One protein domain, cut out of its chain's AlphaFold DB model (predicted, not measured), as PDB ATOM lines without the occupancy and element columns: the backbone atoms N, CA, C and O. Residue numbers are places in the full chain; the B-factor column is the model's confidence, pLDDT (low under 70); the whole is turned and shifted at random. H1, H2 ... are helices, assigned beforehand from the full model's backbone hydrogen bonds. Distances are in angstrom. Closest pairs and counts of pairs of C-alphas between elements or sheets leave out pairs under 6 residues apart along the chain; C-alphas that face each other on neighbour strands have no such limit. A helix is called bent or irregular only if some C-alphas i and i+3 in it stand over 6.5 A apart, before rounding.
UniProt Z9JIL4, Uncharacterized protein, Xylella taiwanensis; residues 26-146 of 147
ATOM      1  N   GLN A  26     197.579 179.617 102.578       87.00
ATOM      2  CA  GLN A  26     196.934 180.826 103.092       87.00
ATOM      3  C   GLN A  26     197.766 182.083 102.815       87.00
ATOM      4  O   GLN A  26     197.205 183.147 102.556       87.00
ATOM      5  N   ALA A  27     199.097 181.978 102.872       87.12
ATOM      6  CA  ALA A  27     199.998 183.073 102.532       87.12
ATOM      7  C   ALA A  27     199.896 183.430 101.048       87.12
ATOM      8  O   ALA A  27     199.765 184.607 100.714       87.12
ATOM      9  N   GLU A  28     199.904 182.427 100.173       90.50
ATOM     10  CA  GLU A  28     199.745 182.637  98.739       90.50
ATOM     11  C   GLU A  28     198.372 183.237  98.417       90.50
ATOM     12  O   GLU A  28     198.303 184.273  97.759       90.50
ATOM     13  N   GLU A  29     197.286 182.671  98.947       92.81
ATOM     14  CA  GLU A  29     195.933 183.198  98.741       92.81
ATOM     15  C   GLU A  29     195.803 184.649  99.229       92.81
ATOM     16  O   GLU A  29     195.307 185.511  98.496       92.81
ATOM     17  N   SER A  30     196.312 184.950 100.428       93.25
ATOM     18  CA  SER A  30     196.315 186.313 100.965       93.25
ATOM     19  C   SER A  30     197.121 187.270 100.084       93.25
ATOM     20  O   SER A  30     196.647 188.359  99.756       93.25
ATOM     21  N   ALA A  31     198.311 186.859  99.633       95.00
ATOM     22  CA  ALA A  31     199.134 187.664  98.738       95.00
ATOM     23  C   ALA A  31     198.424 187.934  97.405       95.00
ATOM     24  O   ALA A  31     198.412 189.071  96.933       95.00
ATOM     25  N   MET A  32     197.781 186.923  96.817       96.81
ATOM     26  CA  MET A  32     197.033 187.084  95.570       96.81
ATOM     27  C   MET A  32     195.824 188.006  95.753       96.81
ATOM     28  O   MET A  32     195.545 188.828  94.878       96.81
ATOM     29  N   MET A  33     195.133 187.926  96.894       96.50
ATOM     30  CA  MET A  33     194.017 188.814  97.214       96.50
ATOM     31  C   MET A  33     194.479 190.263  97.418       96.50
ATOM     32  O   MET A  33     193.866 191.180  96.872       96.50
ATOM     33  N   LEU A  34     195.581 190.483  98.141       97.81
ATOM     34  CA  LEU A  34     196.194 191.805  98.316       97.81
ATOM     35  C   LEU A  34     196.638 192.404  96.975       97.81
ATOM     36  O   LEU A  34     196.342 193.566  96.697       97.81
ATOM     37  N   ALA A  35     197.283 191.607  96.119       98.31
ATOM     38  CA  ALA A  35     197.693 192.040  94.789       98.31
ATOM     39  C   ALA A  35     196.480 192.388  93.909       98.31
ATOM     40  O   ALA A  35     196.468 193.438  93.276       98.31
ATOM     41  N   ASN A  36     195.411 191.587  93.937       98.44
ATOM     42  CA  ASN A  36     194.159 191.928  93.258       98.44
ATOM     43  C   ASN A  36     193.553 193.240  93.788       98.44
ATOM     44  O   ASN A  36     193.120 194.090  93.011       98.44
ATOM     45  N   CYS A  37     193.566 193.444  95.108       98.44
ATOM     46  CA  CYS A  37     193.089 194.682  95.717       98.44
ATOM     47  C   CYS A  37     193.929 195.906  95.348       98.44
ATOM     48  O   CYS A  37     193.368 196.998  95.268       98.44
ATOM     49  N   ALA A  38     195.220 195.748  95.036       98.69
ATOM     50  CA  ALA A  38     196.010 196.832  94.457       98.69
ATOM     51  C   ALA A  38     195.371 197.355  93.156       98.69
ATOM     52  O   ALA A  38     195.217 198.563  92.994       98.69
ATOM     53  N   GLY A  39     194.891 196.457  92.290       98.50
ATOM     54  CA  GLY A  39     194.169 196.821  91.068       98.50
ATOM     55  C   GLY A  39     192.840 197.533  91.317       98.50
ATOM     56  O   GLY A  39     192.498 198.490  90.622       98.50
ATOM     57  N   VAL A  40     192.101 197.112  92.349       98.38
ATOM     58  CA  VAL A  40     190.857 197.784  92.768       98.38
ATOM     59  C   VAL A  40     191.141 199.211  93.246       98.38
ATOM     60  O   VAL A  40     190.406 200.140  92.907       98.38
ATOM     61  N   TRP A  41     192.227 199.417  93.993       98.56
ATOM     62  CA  TRP A  41     192.640 200.749  94.430       98.56
ATOM     63  C   TRP A  41     193.139 201.619  93.275       98.56
ATOM     64  O   TRP A  41     192.786 202.795  93.232       98.56
ATOM     65  N   ASP A  42     193.856 201.064  92.296       98.62
ATOM     66  CA  ASP A  42     194.197 201.800  91.071       98.62
ATOM     67  C   ASP A  42     192.950 202.232  90.296       98.62
ATOM     68  O   ASP A  42     192.887 203.351  89.785       98.62
ATOM     69  N   TRP A  43     191.924 201.380  90.236       98.12
ATOM     70  CA  TRP A  43     190.655 201.744  89.614       98.12
ATOM     71  C   TRP A  43     189.994 202.930  90.331       98.12
ATOM     72  O   TRP A  43     189.591 203.897  89.683       98.12
ATOM     73  N   MET A  44     189.962 202.919  91.667       97.62
ATOM     74  CA  MET A  44     189.474 204.060  92.451       97.62
ATOM     75  C   MET A  44     190.319 205.321  92.231       97.62
ATOM     76  O   MET A  44     189.764 206.412  92.094       97.62
ATOM     77  N   ALA A  45     191.644 205.182  92.140       98.31
ATOM     78  CA  ALA A  45     192.536 206.294  91.834       98.31
ATOM     79  C   ALA A  45     192.207 206.921  90.470       98.31
ATOM     80  O   ALA A  45     192.140 208.146  90.345       98.31
ATOM     81  N   ASN A  46     191.938 206.090  89.460       97.56
ATOM     82  CA  ASN A  46     191.547 206.542  88.128       97.56
ATOM     83  C   ASN A  46     190.206 207.288  88.141       97.56
ATOM     84  O   ASN A  46     190.099 208.342  87.511       97.56
ATOM     85  N   LEU A  47     189.209 206.801  88.886       95.62
ATOM     86  CA  LEU A  47     187.926 207.495  89.027       95.62
ATOM     87  C   LEU A  47     188.072 208.868  89.686       95.62
ATOM     88  O   LEU A  47     187.532 209.854  89.188       95.62
ATOM     89  N   GLU A  48     188.831 208.955  90.778       97.75
ATOM     90  CA  GLU A  48     189.074 210.224  91.467       97.75
ATOM     91  C   GLU A  48     189.863 211.198  90.582       97.75
ATOM     92  O   GLU A  48     189.574 212.396  90.565       97.75
ATOM     93  N   LYS A  49     190.799 210.689  89.769       97.19
ATOM     94  CA  LYS A  49     191.523 211.485  88.771       97.19
ATOM     95  C   LYS A  49     190.583 212.042  87.700       97.19
ATOM     96  O   LYS A  49     190.662 213.232  87.403       97.19
ATOM     97  N   ILE A  50     189.686 211.218  87.153       96.19
ATOM     98  CA  ILE A  50     188.663 211.646  86.180       96.19
ATOM     99  C   ILE A  50     187.736 212.701  86.799       96.19
ATOM    100  O   ILE A  50     187.391 213.680  86.144       96.19
ATOM    101  N   ALA A  51     187.391 212.550  88.078       96.19
ATOM    102  CA  ALA A  51     186.584 213.510  88.827       96.19
ATOM    103  C   ALA A  51     187.339 214.799  89.228       96.19
ATOM    104  O   ALA A  51     186.770 215.640  89.924       96.19
ATOM    105  N   GLY A  52     188.610 214.961  88.841       97.50
ATOM    106  CA  GLY A  52     189.426 216.140  89.160       97.50
ATOM    107  C   GLY A  52     189.927 216.204  90.609       97.50
ATOM    108  O   GLY A  52     190.432 217.238  91.042       97.50
ATOM    109  N   LYS A  53     189.816 215.114  91.374       97.12
ATOM    110  CA  LYS A  53     190.197 215.031  92.792       97.12
ATOM    111  C   LYS A  53     191.598 214.432  92.944       97.12
ATOM    112  O   LYS A  53     191.772 213.308  93.412       97.12
ATOM    113  N   SER A  54     192.616 215.196  92.551       95.00
ATOM    114  CA  SER A  54     194.017 214.738  92.499       95.00
ATOM    115  C   SER A  54     194.545 214.171  93.825       95.00
ATOM    116  O   SER A  54     195.179 213.119  93.818       95.00
ATOM    117  N   SER A  55     194.235 214.806  94.960       96.81
ATOM    118  CA  SER A  55     194.667 214.327  96.283       96.81
ATOM    119  C   SER A  55     194.094 212.947  96.632       96.81
ATOM    120  O   SER A  55     194.797 212.104  97.185       96.81
ATOM    121  N   ASN A  56     192.831 212.682  96.289       96.50
ATOM    122  CA  ASN A  56     192.226 211.370  96.520       96.50
ATOM    123  C   ASN A  56     192.803 210.319  95.569       96.50
ATOM    124  O   ASN A  56     193.062 209.192  95.985       96.50
ATOM    125  N   ALA A  57     193.039 210.693  94.308       97.75
ATOM    126  CA  ALA A  57     193.676 209.811  93.338       97.75
ATOM    127  C   ALA A  57     195.059 209.349  93.827       97.75
ATOM    128  O   ALA A  57     195.362 208.158  93.793       97.75
ATOM    129  N   GLU A  58     195.865 210.271  94.355       98.12
ATOM    130  CA  GLU A  58     197.168 209.952  94.942       98.12
ATOM    131  C   GLU A  58     197.041 209.036  96.168       98.12
ATOM    132  O   GLU A  58     197.765 208.046  96.277       98.12
ATOM    133  N   GLN A  59     196.083 209.297  97.065       97.81
ATOM    134  CA  GLN A  59     195.836 208.437  98.228       97.81
ATOM    135  C   GLN A  59     195.490 206.997  97.827       97.81
ATOM    136  O   GLN A  59     196.020 206.048  98.411       97.81
ATOM    137  N   PHE A  60     194.629 206.811  96.825       98.25
ATOM    138  CA  PHE A  60     194.288 205.476  96.332       98.25
ATOM    139  C   PHE A  60     195.451 204.805  95.606       98.25
ATOM    140  O   PHE A  60     195.680 203.616  95.816       98.25
ATOM    141  N   HIS A  61     196.238 205.550  94.832       98.25
ATOM    142  CA  HIS A  61     197.432 205.002  94.195       98.25
ATOM    143  C   HIS A  61     198.473 204.538  95.228       98.25
ATOM    144  O   HIS A  61     199.025 203.443  95.123       98.25
ATOM    145  N   ASN A  62     198.691 205.320  96.288       97.94
ATOM    146  CA  ASN A  62     199.571 204.925  97.387       97.94
ATOM    147  C   ASN A  62     199.050 203.668  98.093       97.94
ATOM    148  O   ASN A  62     199.816 202.737  98.338       97.94
ATOM    149  N   LYS A  63     197.736 203.586  98.330       97.62
ATOM    150  CA  LYS A  63     197.083 202.393  98.881       97.62
ATOM    151  C   LYS A  63     197.247 201.161  97.978       97.62
ATOM    152  O   LYS A  63     197.427 200.059  98.497       97.62
ATOM    153  N   ALA A  64     197.217 201.336  96.655       98.31
ATOM    154  CA  ALA A  64     197.496 200.275  95.689       98.31
ATOM    155  C   ALA A  64     198.937 199.763  95.818       98.31
ATOM    156  O   ALA A  64     199.167 198.562  95.965       98.31
ATOM    157  N   ASN A  65     199.905 200.682  95.851       98.06
ATOM    158  CA  ASN A  65     201.323 200.349  95.995       98.06
ATOM    159  C   ASN A  65     201.616 199.642  97.326       98.06
ATOM    160  O   ASN A  65     202.396 198.690  97.380       98.06
ATOM    161  N   GLU A  66     200.968 200.076  98.404       96.94
ATOM    162  CA  GLU A  66     201.034 199.431  99.712       96.94
ATOM    163  C   GLU A  66     200.468 198.003  99.699       96.94
ATOM    164  O   GLU A  66     201.070 197.110 100.297       96.94
ATOM    165  N   ALA A  67     199.351 197.766  99.005       98.06
ATOM    166  CA  ALA A  67     198.740 196.442  98.891       98.06
ATOM    167  C   ALA A  67     199.641 195.464  98.116       98.06
ATOM    168  O   ALA A  67     199.884 194.349  98.579       98.06
ATOM    169  N   GLU A  68     200.211 195.894  96.987       98.00
ATOM    170  CA  GLU A  68     201.164 195.083  96.216       98.00
ATOM    171  C   GLU A  68     202.450 194.813  97.017       98.00
ATOM    172  O   GLU A  68     202.967 193.696  97.048       98.00
ATOM    173  N   THR A  69     202.938 195.822  97.743       96.12
ATOM    174  CA  THR A  69     204.099 195.682  98.630       96.12
ATOM    175  C   THR A  69     203.844 194.664  99.742       96.12
ATOM    176  O   THR A  69     204.710 193.833 100.024       96.12
ATOM    177  N   ALA A  70     202.657 194.702 100.353       95.06
ATOM    178  CA  ALA A  70     202.241 193.730 101.355       95.06
ATOM    179  C   ALA A  70     202.162 192.315 100.759       95.06
ATOM    180  O   ALA A  70     202.689 191.381 101.363       95.06
ATOM    181  N   ALA A  71     201.596 192.160  99.558       96.38
ATOM    182  CA  ALA A  71     201.541 190.883  98.847       96.38
ATOM    183  C   ALA A  71     202.938 190.288  98.609       96.38
ATOM    184  O   ALA A  71     203.205 189.148  98.996       96.38
ATOM    185  N   MET A  72     203.859 191.075  98.042       95.50
ATOM    186  CA  MET A  72     205.237 190.633  97.802       95.50
ATOM    187  C   MET A  72     205.955 190.253  99.102       95.50
ATOM    188  O   MET A  72     206.720 189.291  99.128       95.50
ATOM    189  N   TRP A  73     205.712 190.985 100.193       93.19
ATOM    190  CA  TRP A  73     206.323 190.662 101.479       93.19
ATOM    191  C   TRP A  73     205.778 189.372 102.094       93.19
ATOM    192  O   TRP A  73     206.551 188.625 102.693       93.19
ATOM    193  N   VAL A  74     204.480 189.088 101.949       92.19
ATOM    194  CA  VAL A  74     203.893 187.815 102.396       92.19
ATOM    195  C   VAL A  74     204.555 186.645 101.663       92.19
ATOM    196  O   VAL A  74     204.997 185.701 102.318       92.19
ATOM    197  N   LEU A  75     204.724 186.746 100.341       92.38
ATOM    198  CA  LEU A  75     205.402 185.725  99.533       92.38
ATOM    199  C   LEU A  75     206.873 185.551  99.938       92.38
ATOM    200  O   LEU A  75     207.322 184.433 100.185       92.38
ATOM    201  N   ALA A  76     207.614 186.652 100.093       90.69
ATOM    202  CA  ALA A  76     209.010 186.612 100.531       90.69
ATOM    203  C   ALA A  76     209.165 186.006 101.935       90.69
ATOM    204  O   ALA A  76     210.058 185.193 102.178       90.69
ATOM    205  N   SER A  77     208.266 186.367 102.849       88.19
ATOM    206  CA  SER A  77     208.235 185.835 104.209       88.19
ATOM    207  C   SER A  77     207.967 184.337 104.223       88.19
ATOM    208  O   SER A  77     208.639 183.600 104.942       88.19
ATOM    209  N   GLN A  78     207.010 183.880 103.416       88.12
ATOM    210  CA  GLN A  78     206.685 182.467 103.306       88.12
ATOM    211  C   GLN A  78     207.838 181.670 102.688       88.12
ATOM    212  O   GLN A  78     208.193 180.607 103.193       88.12
ATOM    213  N   HIS A  79     208.485 182.208 101.656       88.06
ATOM    214  CA  HIS A  79     209.664 181.587 101.061       88.06
ATOM    215  C   HIS A  79     210.803 181.416 102.070       88.06
ATOM    216  O   HIS A  79     211.415 180.349 102.138       88.06
ATOM    217  N   TYR A  80     211.065 182.436 102.889       87.25
ATOM    218  CA  TYR A  80     212.071 182.350 103.944       87.25
ATOM    219  C   TYR A  80     211.741 181.275 104.983       87.25
ATOM    220  O   TYR A  80     212.631 180.572 105.453       87.25
ATOM    221  N   VAL A  81     210.467 181.114 105.326       84.81
ATOM    222  CA  VAL A  81     210.013 180.079 106.263       84.81
ATOM    223  C   VAL A  81     210.204 178.685 105.678       84.81
ATOM    224  O   VAL A  81     210.697 177.801 106.373       84.81
ATOM    225  N   ALA A  82     209.860 178.506 104.403       85.19
ATOM    226  CA  ALA A  82     209.962 177.225 103.717       85.19
ATOM    227  C   ALA A  82     211.416 176.810 103.435       85.19
ATOM    228  O   ALA A  82     211.754 175.633 103.532       85.19
ATOM    229  N   THR A  83     212.283 177.763 103.081       86.69
ATOM    230  CA  THR A  83     213.623 177.463 102.540       86.69
ATOM    231  C   THR A  83     214.778 177.900 103.437       86.69
ATOM    232  O   THR A  83     215.910 177.464 103.242       86.69
ATOM    233  N   GLY A  84     214.527 178.787 104.400       85.38
ATOM    234  CA  GLY A  84     215.560 179.454 105.189       85.38
ATOM    235  C   GLY A  84     216.301 180.580 104.457       85.38
ATOM    236  O   GLY A  84     217.118 181.241 105.100       85.38
ATOM    237  N   ASN A  85     216.011 180.825 103.174       85.31
ATOM    238  CA  ASN A  85     216.703 181.804 102.335       85.31
ATOM    239  C   ASN A  85     215.903 183.098 102.181       85.31
ATOM    240  O   ASN A  85     214.674 183.089 102.111       85.31
ATOM    241  N   THR A  86     216.604 184.225 102.104       85.81
ATOM    242  CA  THR A  86     215.992 185.522 101.810       85.81
ATOM    243  C   THR A  86     216.042 185.803 100.314       85.81
ATOM    244  O   THR A  86     217.039 185.553  99.638       85.81
ATOM    245  N   VAL A  87     214.952 186.355  99.793       86.12
ATOM    246  CA  VAL A  87     214.868 186.891  98.433       86.12
ATOM    247  C   VAL A  87     214.279 188.291  98.504       86.12
ATOM    248  O   VAL A  87     213.450 188.578  99.368       86.12
ATOM    249  N   SER A  88     214.712 189.177  97.605       87.44
ATOM    250  CA  SER A  88     214.131 190.520  97.510       87.44
ATOM    251  C   SER A  88     212.626 190.428  97.255       87.44
ATOM    252  O   SER A  88     212.190 189.612  96.446       87.44
ATOM    253  N   ASN A  89     211.838 191.325  97.853       85.31
ATOM    254  CA  ASN A  89     210.407 191.441  97.560       85.31
ATOM    255  C   ASN A  89     210.139 191.572  96.050       85.31
ATOM    256  O   ASN A  89     209.197 190.976  95.542       85.31
ATOM    257  N   THR A  90     211.002 192.288  95.323       89.38
ATOM    258  CA  THR A  90     210.875 192.492  93.869       89.38
ATOM    259  C   THR A  90     210.958 191.200  93.056       89.38
ATOM    260  O   THR A  90     210.496 191.183  91.919       89.38
ATOM    261  N   HIS A  91     211.500 190.116  93.624       92.25
ATOM    262  CA  HIS A  91     211.493 188.790  93.002       92.25
ATOM    263  C   HIS A  91     210.067 188.304  92.707       92.25
ATOM    264  O   HIS A  91     209.832 187.640  91.703       92.25
ATOM    265  N   TRP A  92     209.109 188.686  93.552       94.44
ATOM    266  CA  TRP A  92     207.715 188.245  93.484       94.44
ATOM    267  C   TRP A  92     206.837 189.111  92.585       94.44
ATOM    268  O   TRP A  92     205.655 188.815  92.411       94.44
ATOM    269  N   LYS A  93     207.408 190.160  91.984       95.50
ATOM    270  CA  LYS A  93     206.668 191.116  91.160       95.50
ATOM    271  C   LYS A  93     206.005 190.457  89.947       95.50
ATOM    272  O   LYS A  93     204.880 190.794  89.606       95.50
ATOM    273  N   SER A  94     206.645 189.444  89.361       95.56
ATOM    274  CA  SER A  94     206.082 188.652  88.258       95.56
ATOM    275  C   SER A  94     204.810 187.880  88.631       95.56
ATOM    276  O   SER A  94     204.040 187.529  87.740       95.56
ATOM    277  N   LEU A  95     204.565 187.633  89.923       94.31
ATOM    278  CA  LEU A  95     203.324 187.029  90.414       94.31
ATOM    279  C   LEU A  95     202.290 188.085  90.815       94.31
ATOM    280  O   LEU A  95     201.098 187.894  90.580       94.31
ATOM    281  N   THR A  96     202.723 189.194  91.420       97.44
ATOM    282  CA  THR A  96     201.805 190.226  91.922       97.44
ATOM    283  C   THR A  96     201.307 191.169  90.831       97.44
ATOM    284  O   THR A  96     200.133 191.538  90.862       97.44
ATOM    285  N   ASP A  97     202.133 191.512  89.839       97.81
ATOM    286  CA  ASP A  97     201.758 192.435  88.757       97.81
ATOM    287  C   ASP A  97     200.564 191.938  87.941       97.81
ATOM    288  O   ASP A  97     199.585 192.681  87.831       97.81
ATOM    289  N   PRO A  98     200.545 190.682  87.451       98.12
ATOM    290  CA  PRO A  98     199.389 190.186  86.710       98.12
ATOM    291  C   PRO A  98     198.105 190.184  87.545       98.12
ATOM    292  O   PRO A  98     197.014 190.344  87.003       98.12
ATOM    293  N   LYS A  99     198.199 190.013  88.870       98.12
ATOM    294  CA  LYS A  99     197.032 190.067  89.764       98.12
ATOM    295  C   LYS A  99     196.543 191.489  89.993       98.12
ATOM    296  O   LYS A  99     195.335 191.709  89.981       98.12
ATOM    297  N   ARG A 100     197.460 192.446  90.152       98.56
ATOM    298  CA  ARG A 100     197.141 193.878  90.197       98.56
ATOM    299  C   ARG A 100     196.439 194.311  88.915       98.56
ATOM    300  O   ARG A 100     195.370 194.912  88.974       98.56
ATOM    301  N   GLU A 101     196.977 193.930  87.763       98.50
ATOM    302  CA  GLU A 101     196.358 194.213  86.470       98.50
ATOM    303  C   GLU A 101     194.984 193.541  86.331       98.50
ATOM    304  O   GLU A 101     194.011 194.197  85.958       98.50
ATOM    305  N   ALA A 102     194.859 192.265  86.709       98.00
ATOM    306  CA  ALA A 102     193.586 191.548  86.667       98.00
ATOM    307  C   ALA A 102     192.505 192.214  87.535       98.00
ATOM    308  O   ALA A 102     191.361 192.324  87.092       98.00
ATOM    309  N   GLY A 103     192.852 192.699  88.731       98.12
ATOM    310  CA  GLY A 103     191.922 193.421  89.601       98.12
ATOM    311  C   GLY A 103     191.415 194.717  88.966       98.12
ATOM    312  O   GLY A 103     190.214 194.995  88.992       98.12
ATOM    313  N   LEU A 104     192.304 195.476  88.321       98.31
ATOM    314  CA  LEU A 104     191.939 196.686  87.582       98.31
ATOM    315  C   LEU A 104     191.033 196.367  86.381       98.31
ATOM    316  O   LEU A 104     189.991 197.002  86.207       98.31
ATOM    317  N   ILE A 105     191.397 195.372  85.567       97.19
ATOM    318  CA  ILE A 105     190.595 194.923  84.416       97.19
ATOM    319  C   ILE A 105     189.210 194.461  84.876       97.19
ATOM    320  O   ILE A 105     188.204 194.827  84.267       97.19
ATOM    321  N   HIS A 106     189.143 193.700  85.969       96.44
ATOM    322  CA  HIS A 106     187.885 193.236  86.535       96.44
ATOM    323  C   HIS A 106     186.985 194.410  86.931       96.44
ATOM    324  O   HIS A 106     185.819 194.435  86.544       96.44
ATOM    325  N   MET A 107     187.524 195.419  87.619       97.62
ATOM    326  CA  MET A 107     186.751 196.609  87.979       97.62
ATOM    327  C   MET A 107     186.273 197.398  86.757       97.62
ATOM    328  O   MET A 107     185.134 197.857  86.741       97.62
ATOM    329  N   ASN A 108     187.084 197.500  85.702       95.19
ATOM    330  CA  ASN A 108     186.641 198.102  84.442       95.19
ATOM    331  C   ASN A 108     185.466 197.327  83.821       95.19
ATOM    332  O   ASN A 108     184.502 197.940  83.375       95.19
ATOM    333  N   ALA A 109     185.491 195.992  83.859       94.06
ATOM    334  CA  ALA A 109     184.386 195.156  83.383       94.06
ATOM    335  C   ALA A 109     183.120 195.242  84.265       94.06
ATOM    336  O   ALA A 109     182.015 194.938  83.807       94.06
ATOM    337  N   LEU A 110     183.268 195.634  85.536       93.56
ATOM    338  CA  LEU A 110     182.159 195.884  86.464       93.56
ATOM    339  C   LEU A 110     181.642 197.331  86.428       93.56
ATOM    340  O   LEU A 110     180.609 197.612  87.038       93.56
ATOM    341  N   ALA A 111     182.323 198.232  85.719       88.94
ATOM    342  CA  ALA A 111     181.879 199.608  85.505       88.94
ATOM    343  C   ALA A 111     180.816 199.730  84.393       88.94
ATOM    344  O   ALA A 111     180.300 200.819  84.146       88.94
ATOM    345  N   GLU A 112     180.488 198.627  83.713       84.88
ATOM    346  CA  GLU A 112     179.401 198.573  82.735       84.88
ATOM    347  C   GLU A 112     178.026 198.789  83.402       84.88
ATOM    348  O   GLU A 112     177.826 198.364  84.547       84.88
ATOM    349  N   PRO A 113     177.052 199.401  82.696       85.75
ATOM    350  CA  PRO A 113     175.713 199.631  83.237       85.75
ATOM    351  C   PRO A 113     175.065 198.358  83.801       85.75
ATOM    352  O   PRO A 113     175.063 197.312  83.146       85.75
ATOM    353  N   GLY A 114     174.480 198.452  84.999       85.00
ATOM    354  CA  GLY A 114     173.777 197.341  85.654       85.00
ATOM    355  C   GLY A 114     174.657 196.433  86.523       85.00
ATOM    356  O   GLY A 114     174.163 195.436  87.053       85.00
ATOM    357  N   LYS A 115     175.950 196.750  86.687       90.38
ATOM    358  CA  LYS A 115     176.905 196.002  87.529       90.38
ATOM    359  C   LYS A 115     177.370 196.773  88.770       90.38
ATOM    360  O   LYS A 115     178.328 196.379  89.436       90.38
ATOM    361  N   GLU A 116     176.666 197.834  89.150       89.50
ATOM    362  CA  GLU A 116     177.045 198.730  90.248       89.50
ATOM    363  C   GLU A 116     177.167 197.977  91.581       89.50
ATOM    364  O   GLU A 116     178.117 198.183  92.336       89.50
ATOM    365  N   GLN A 117     176.247 197.044  91.856       91.56
ATOM    366  CA  GLN A 117     176.302 196.219  93.067       91.56
ATOM    367  C   GLN A 117     177.546 195.322  93.107       91.56
ATOM    368  O   GLN A 117     178.136 195.149  94.173       91.56
ATOM    369  N   ALA A 118     177.969 194.788  91.959       90.19
ATOM    370  CA  ALA A 118     179.167 193.963  91.860       90.19
ATOM    371  C   ALA A 118     180.436 194.799  92.087       90.19
ATOM    372  O   ALA A 118     181.303 194.386  92.854       90.19
ATOM    373  N   SER A 119     180.504 196.010  91.519       91.31
ATOM    374  CA  SER A 119     181.586 196.966  91.800       91.31
ATOM    375  C   SER A 119     181.680 197.289  93.296       91.31
ATOM    376  O   SER A 119     182.755 197.223  93.891       91.31
ATOM    377  N   VAL A 120     180.543 197.573  93.944       93.31
ATOM    378  CA  VAL A 120     180.494 197.829  95.393       93.31
ATOM    379  C   VAL A 120     180.941 196.606  96.196       93.31
ATOM    380  O   VAL A 120     181.654 196.761  97.189       93.31
ATOM    381  N   ALA A 121     180.548 195.397  95.791       94.12
ATOM    382  CA  ALA A 121     180.958 194.165  96.459       94.12
ATOM    383  C   ALA A 121     182.477 193.941  96.370       94.12
ATOM    384  O   ALA A 121     183.103 193.650  97.390       94.12
ATOM    385  N   ALA A 122     183.078 194.153  95.196       94.50
ATOM    386  CA  ALA A 122     184.523 194.043  95.001       94.50
ATOM    387  C   ALA A 122     185.300 195.055  95.863       94.50
ATOM    388  O   ALA A 122     186.249 194.688  96.560       94.50
ATOM    389  N   ILE A 123     184.844 196.312  95.908       95.81
ATOM    390  CA  ILE A 123     185.435 197.343  96.775       95.81
ATOM    391  C   ILE A 123     185.320 196.939  98.247       95.81
ATOM    392  O   ILE A 123     186.305 197.014  98.978       95.81
ATOM    393  N   LYS A 124     184.145 196.473  98.696       96.06
ATOM    394  CA  LYS A 124     183.930 196.036 100.086       96.06
ATOM    395  C   LYS A 124     184.821 194.860 100.477       96.06
ATOM    396  O   LYS A 124     185.340 194.851 101.591       96.06
ATOM    397  N   ALA A 125     185.030 193.901  99.577       94.50
ATOM    398  CA  ALA A 125     185.956 192.798  99.813       94.50
ATOM    399  C   ALA A 125     187.377 193.327 100.085       94.50
ATOM    400  O   ALA A 125     187.991 192.969 101.089       94.50
ATOM    401  N   CYS A 126     187.856 194.275  99.272       97.19
ATOM    402  CA  CYS A 126     189.163 194.897  99.482       97.19
ATOM    403  C   CYS A 126     189.222 195.816 100.708       97.19
ATOM    404  O   CYS A 126     190.246 195.865 101.387       97.19
ATOM    405  N   GLN A 127     188.123 196.484 101.066       96.19
ATOM    406  CA  GLN A 127     188.021 197.212 102.334       96.19
ATOM    407  C   GLN A 127     188.180 196.273 103.537       96.19
ATOM    408  O   GLN A 127     188.866 196.627 104.495       96.19
ATOM    409  N   GLY A 128     187.622 195.059 103.471       94.19
ATOM    410  CA  GLY A 128     187.807 194.022 104.492       94.19
ATOM    411  C   GLY A 128     189.269 193.600 104.689       94.19
ATOM    412  O   GLY A 128     189.648 193.192 105.787       94.19
ATOM    413  N   MET A 129     190.110 193.776 103.667       92.44
ATOM    414  CA  MET A 129     191.537 193.446 103.699       92.44
ATOM    415  C   MET A 129     192.430 194.577 104.224       92.44
ATOM    416  O   MET A 129     193.598 194.328 104.521       92.44
ATOM    417  N   LEU A 130     191.916 195.801 104.410       93.06
ATOM    418  CA  LEU A 130     192.735 196.957 104.809       93.06
ATOM    419  C   LEU A 130     193.466 196.745 106.132       93.06
ATOM    420  O   LEU A 130     194.667 196.979 106.218       93.06
ATOM    421  N   LYS A 131     192.774 196.220 107.147       91.25
ATOM    422  CA  LYS A 131     193.403 195.922 108.439       91.25
ATOM    423  C   LYS A 131     194.519 194.882 108.297       91.25
ATOM    424  O   LYS A 131     195.532 194.958 108.987       91.25
ATOM    425  N   HIS A 132     194.343 193.901 107.411       88.69
ATOM    426  CA  HIS A 132     195.364 192.893 107.146       88.69
ATOM    427  C   HIS A 132     196.586 193.507 106.445       88.69
ATOM    428  O   HIS A 132     197.710 193.314 106.910       88.69
ATOM    429  N   GLN A 133     196.358 194.320 105.409       91.19
ATOM    430  CA  GLN A 133     197.389 195.107 104.729       91.19
ATOM    431  C   GLN A 133     198.179 195.980 105.719       91.19
ATOM    432  O   GLN A 133     199.406 195.914 105.758       91.19
ATOM    433  N   GLU A 134     197.497 196.751 106.569       92.50
ATOM    434  CA  GLU A 134     198.128 197.618 107.573       92.50
ATOM    435  C   GLU A 134     198.982 196.826 108.570       92.50
ATOM    436  O   GLU A 134     200.117 197.212 108.862       92.50
ATOM    437  N   ASN A 135     198.477 195.690 109.055       90.38
ATOM    438  CA  ASN A 135     199.223 194.815 109.956       90.38
ATOM    439  C   ASN A 135     200.504 194.283 109.300       90.38
ATOM    440  O   ASN A 135     201.560 194.288 109.938       90.38
ATOM    441  N   ILE A 136     200.433 193.864 108.032       90.12
ATOM    442  CA  ILE A 136     201.604 193.421 107.267       90.12
ATOM    443  C   ILE A 136     202.620 194.557 107.149       90.12
ATOM    444  O   ILE A 136     203.781 194.375 107.509       90.12
ATOM    445  N   LEU A 137     202.201 195.754 106.736       90.12
ATOM    446  CA  LEU A 137     203.103 196.902 106.601       90.12
ATOM    447  C   LEU A 137     203.768 197.274 107.936       90.12
ATOM    448  O   LEU A 137     204.949 197.623 107.973       90.12
ATOM    449  N   GLN A 138     203.048 197.168 109.054       90.12
ATOM    450  CA  GLN A 138     203.629 197.363 110.384       90.12
ATOM    451  C   GLN A 138     204.647 196.272 110.746       90.12
ATOM    452  O   GLN A 138     205.691 196.579 111.325       90.12
ATOM    453  N   LEU A 139     204.384 195.005 110.408       86.12
ATOM    454  CA  LEU A 139     205.350 193.914 110.580       86.12
ATOM    455  C   LEU A 139     206.610 194.149 109.740       86.12
ATOM    456  O   LEU A 139     207.714 194.040 110.270       86.12
ATOM    457  N   MET A 140     206.456 194.575 108.484       84.69
ATOM    458  CA  MET A 140     207.570 194.953 107.610       84.69
ATOM    459  C   MET A 140     208.446 196.034 108.241       84.69
ATOM    460  O   MET A 140     209.666 195.887 108.296       84.69
ATOM    461  N   ARG A 141     207.832 197.112 108.747       83.62
ATOM    462  CA  ARG A 141     208.548 198.220 109.400       83.62
ATOM    463  C   ARG A 141     209.306 197.752 110.643       83.62
ATOM    464  O   ARG A 141     210.451 198.143 110.835       83.62
ATOM    465  N   ARG A 142     208.696 196.886 111.460       81.62
ATOM    466  CA  ARG A 142     209.343 196.315 112.654       81.62
ATOM    467  C   ARG A 142     210.505 195.385 112.317       81.62
ATOM    468  O   ARG A 142     211.470 195.358 113.072       81.62
ATOM    469  N   ASN A 143     210.419 194.639 111.218       72.00
ATOM    470  CA  ASN A 143     211.484 193.726 110.806       72.00
ATOM    471  C   ASN A 143     212.660 194.469 110.165       72.00
ATOM    472  O   ASN A 143     213.796 194.162 110.499       72.00
ATOM    473  N   LYS A 144     212.405 195.510 109.362       61.97
ATOM    474  CA  LYS A 144     213.467 196.391 108.839       61.97
ATOM    475  C   LYS A 144     214.237 197.141 109.929       61.97
ATOM    476  O   LYS A 144     215.375 197.513 109.709       61.97
ATOM    477  N   ALA A 145     213.628 197.384 111.091       49.38
ATOM    478  CA  ALA A 145     214.301 198.020 112.225       49.38
ATOM    479  C   ALA A 145     215.237 197.072 113.008       49.38
ATOM    480  O   ALA A 145     215.862 197.507 113.972       49.38
ATOM    481  N   LYS A 146     215.278 195.778 112.655       41.03
ATOM    482  CA  LYS A 146     216.099 194.747 113.313       41.03
ATOM    483  C   LYS A 146     217.257 194.236 112.444       41.03
ATOM    484  O   LYS A 146     218.027 193.413 112.936       41.03
TER     485      LYS A 146
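Overview. This is residues 26 to 146 of the 147 residues of an uncharacterized protein of Xylella taiwanensis (UniProt Z9JIL4). Two long helices, H1 and H2, form an antiparallel hairpin in the middle, and H3 and the bent H4 cross it on opposite sides, joined to each other beyond H1; residues 141 to 146 stick out. The printed part has 121 residues with four named helices, H1 to H4 in order, and no named strand: all helix. It is compact, with a radius of gyration of the C-alphas of 15.1 A, yet elongated, spanning 50 by 26 by 23 A.

Along the chain. H1, residues 26 to 50, begins at C-alpha 26 (196.934, 180.826, 103.092) and is 36.1 A long. H2, residues 54 to 83, measures 43.3 A. H3, residues 89 to 110, measures 30.7 A; it is irregular, with C-alphas 91 and 94 7.2 A apart, and has a kink of 47 degrees near residue 96. H4, residues 116 to 144, was assigned as one helix by its hydrogen bonds but is bent, with C-alphas 128 and 131 7.1 A apart. Its arms are H4a, residues 116 to 128, and H4b, residues 131 to 144, ending at C-alpha 144 (213.467, 196.391, 108.839).

Arrangement. H1 and H2 touch as a helical hairpin, opposite ways at a shallow tilt of 13 degrees; their closest C-alphas, Ala 38 and Ala 64, are 3.9 A apart. H3 touches H1 at a steep tilt of 54 degrees, closest at the C-alphas of Gly 39 and Leu 104, 4.1 A. H4a, with residues 122 to 126 alone, touches H1, closest at the C-alphas of Cys 37 and Cys 126, 5.4 A. H4b touches residues 66 to 74 of H2 alone, closest at the C-alphas of Ala 70 and Ile 136, 6.0 A. H3 and H4b are apart. Every O i to N i+4 pair is within hydrogen-bond range in H2, H4a and H4b, against 20 of 21 in H1 and 13 of 18 in H3.

Size, cuts and confidence. The C-alphas farthest apart, Gly 114 and Lys 146, are 50.6 A apart. The printed part has no cut, and its three links are tight. Residues 144 to 146 have pLDDT under 70.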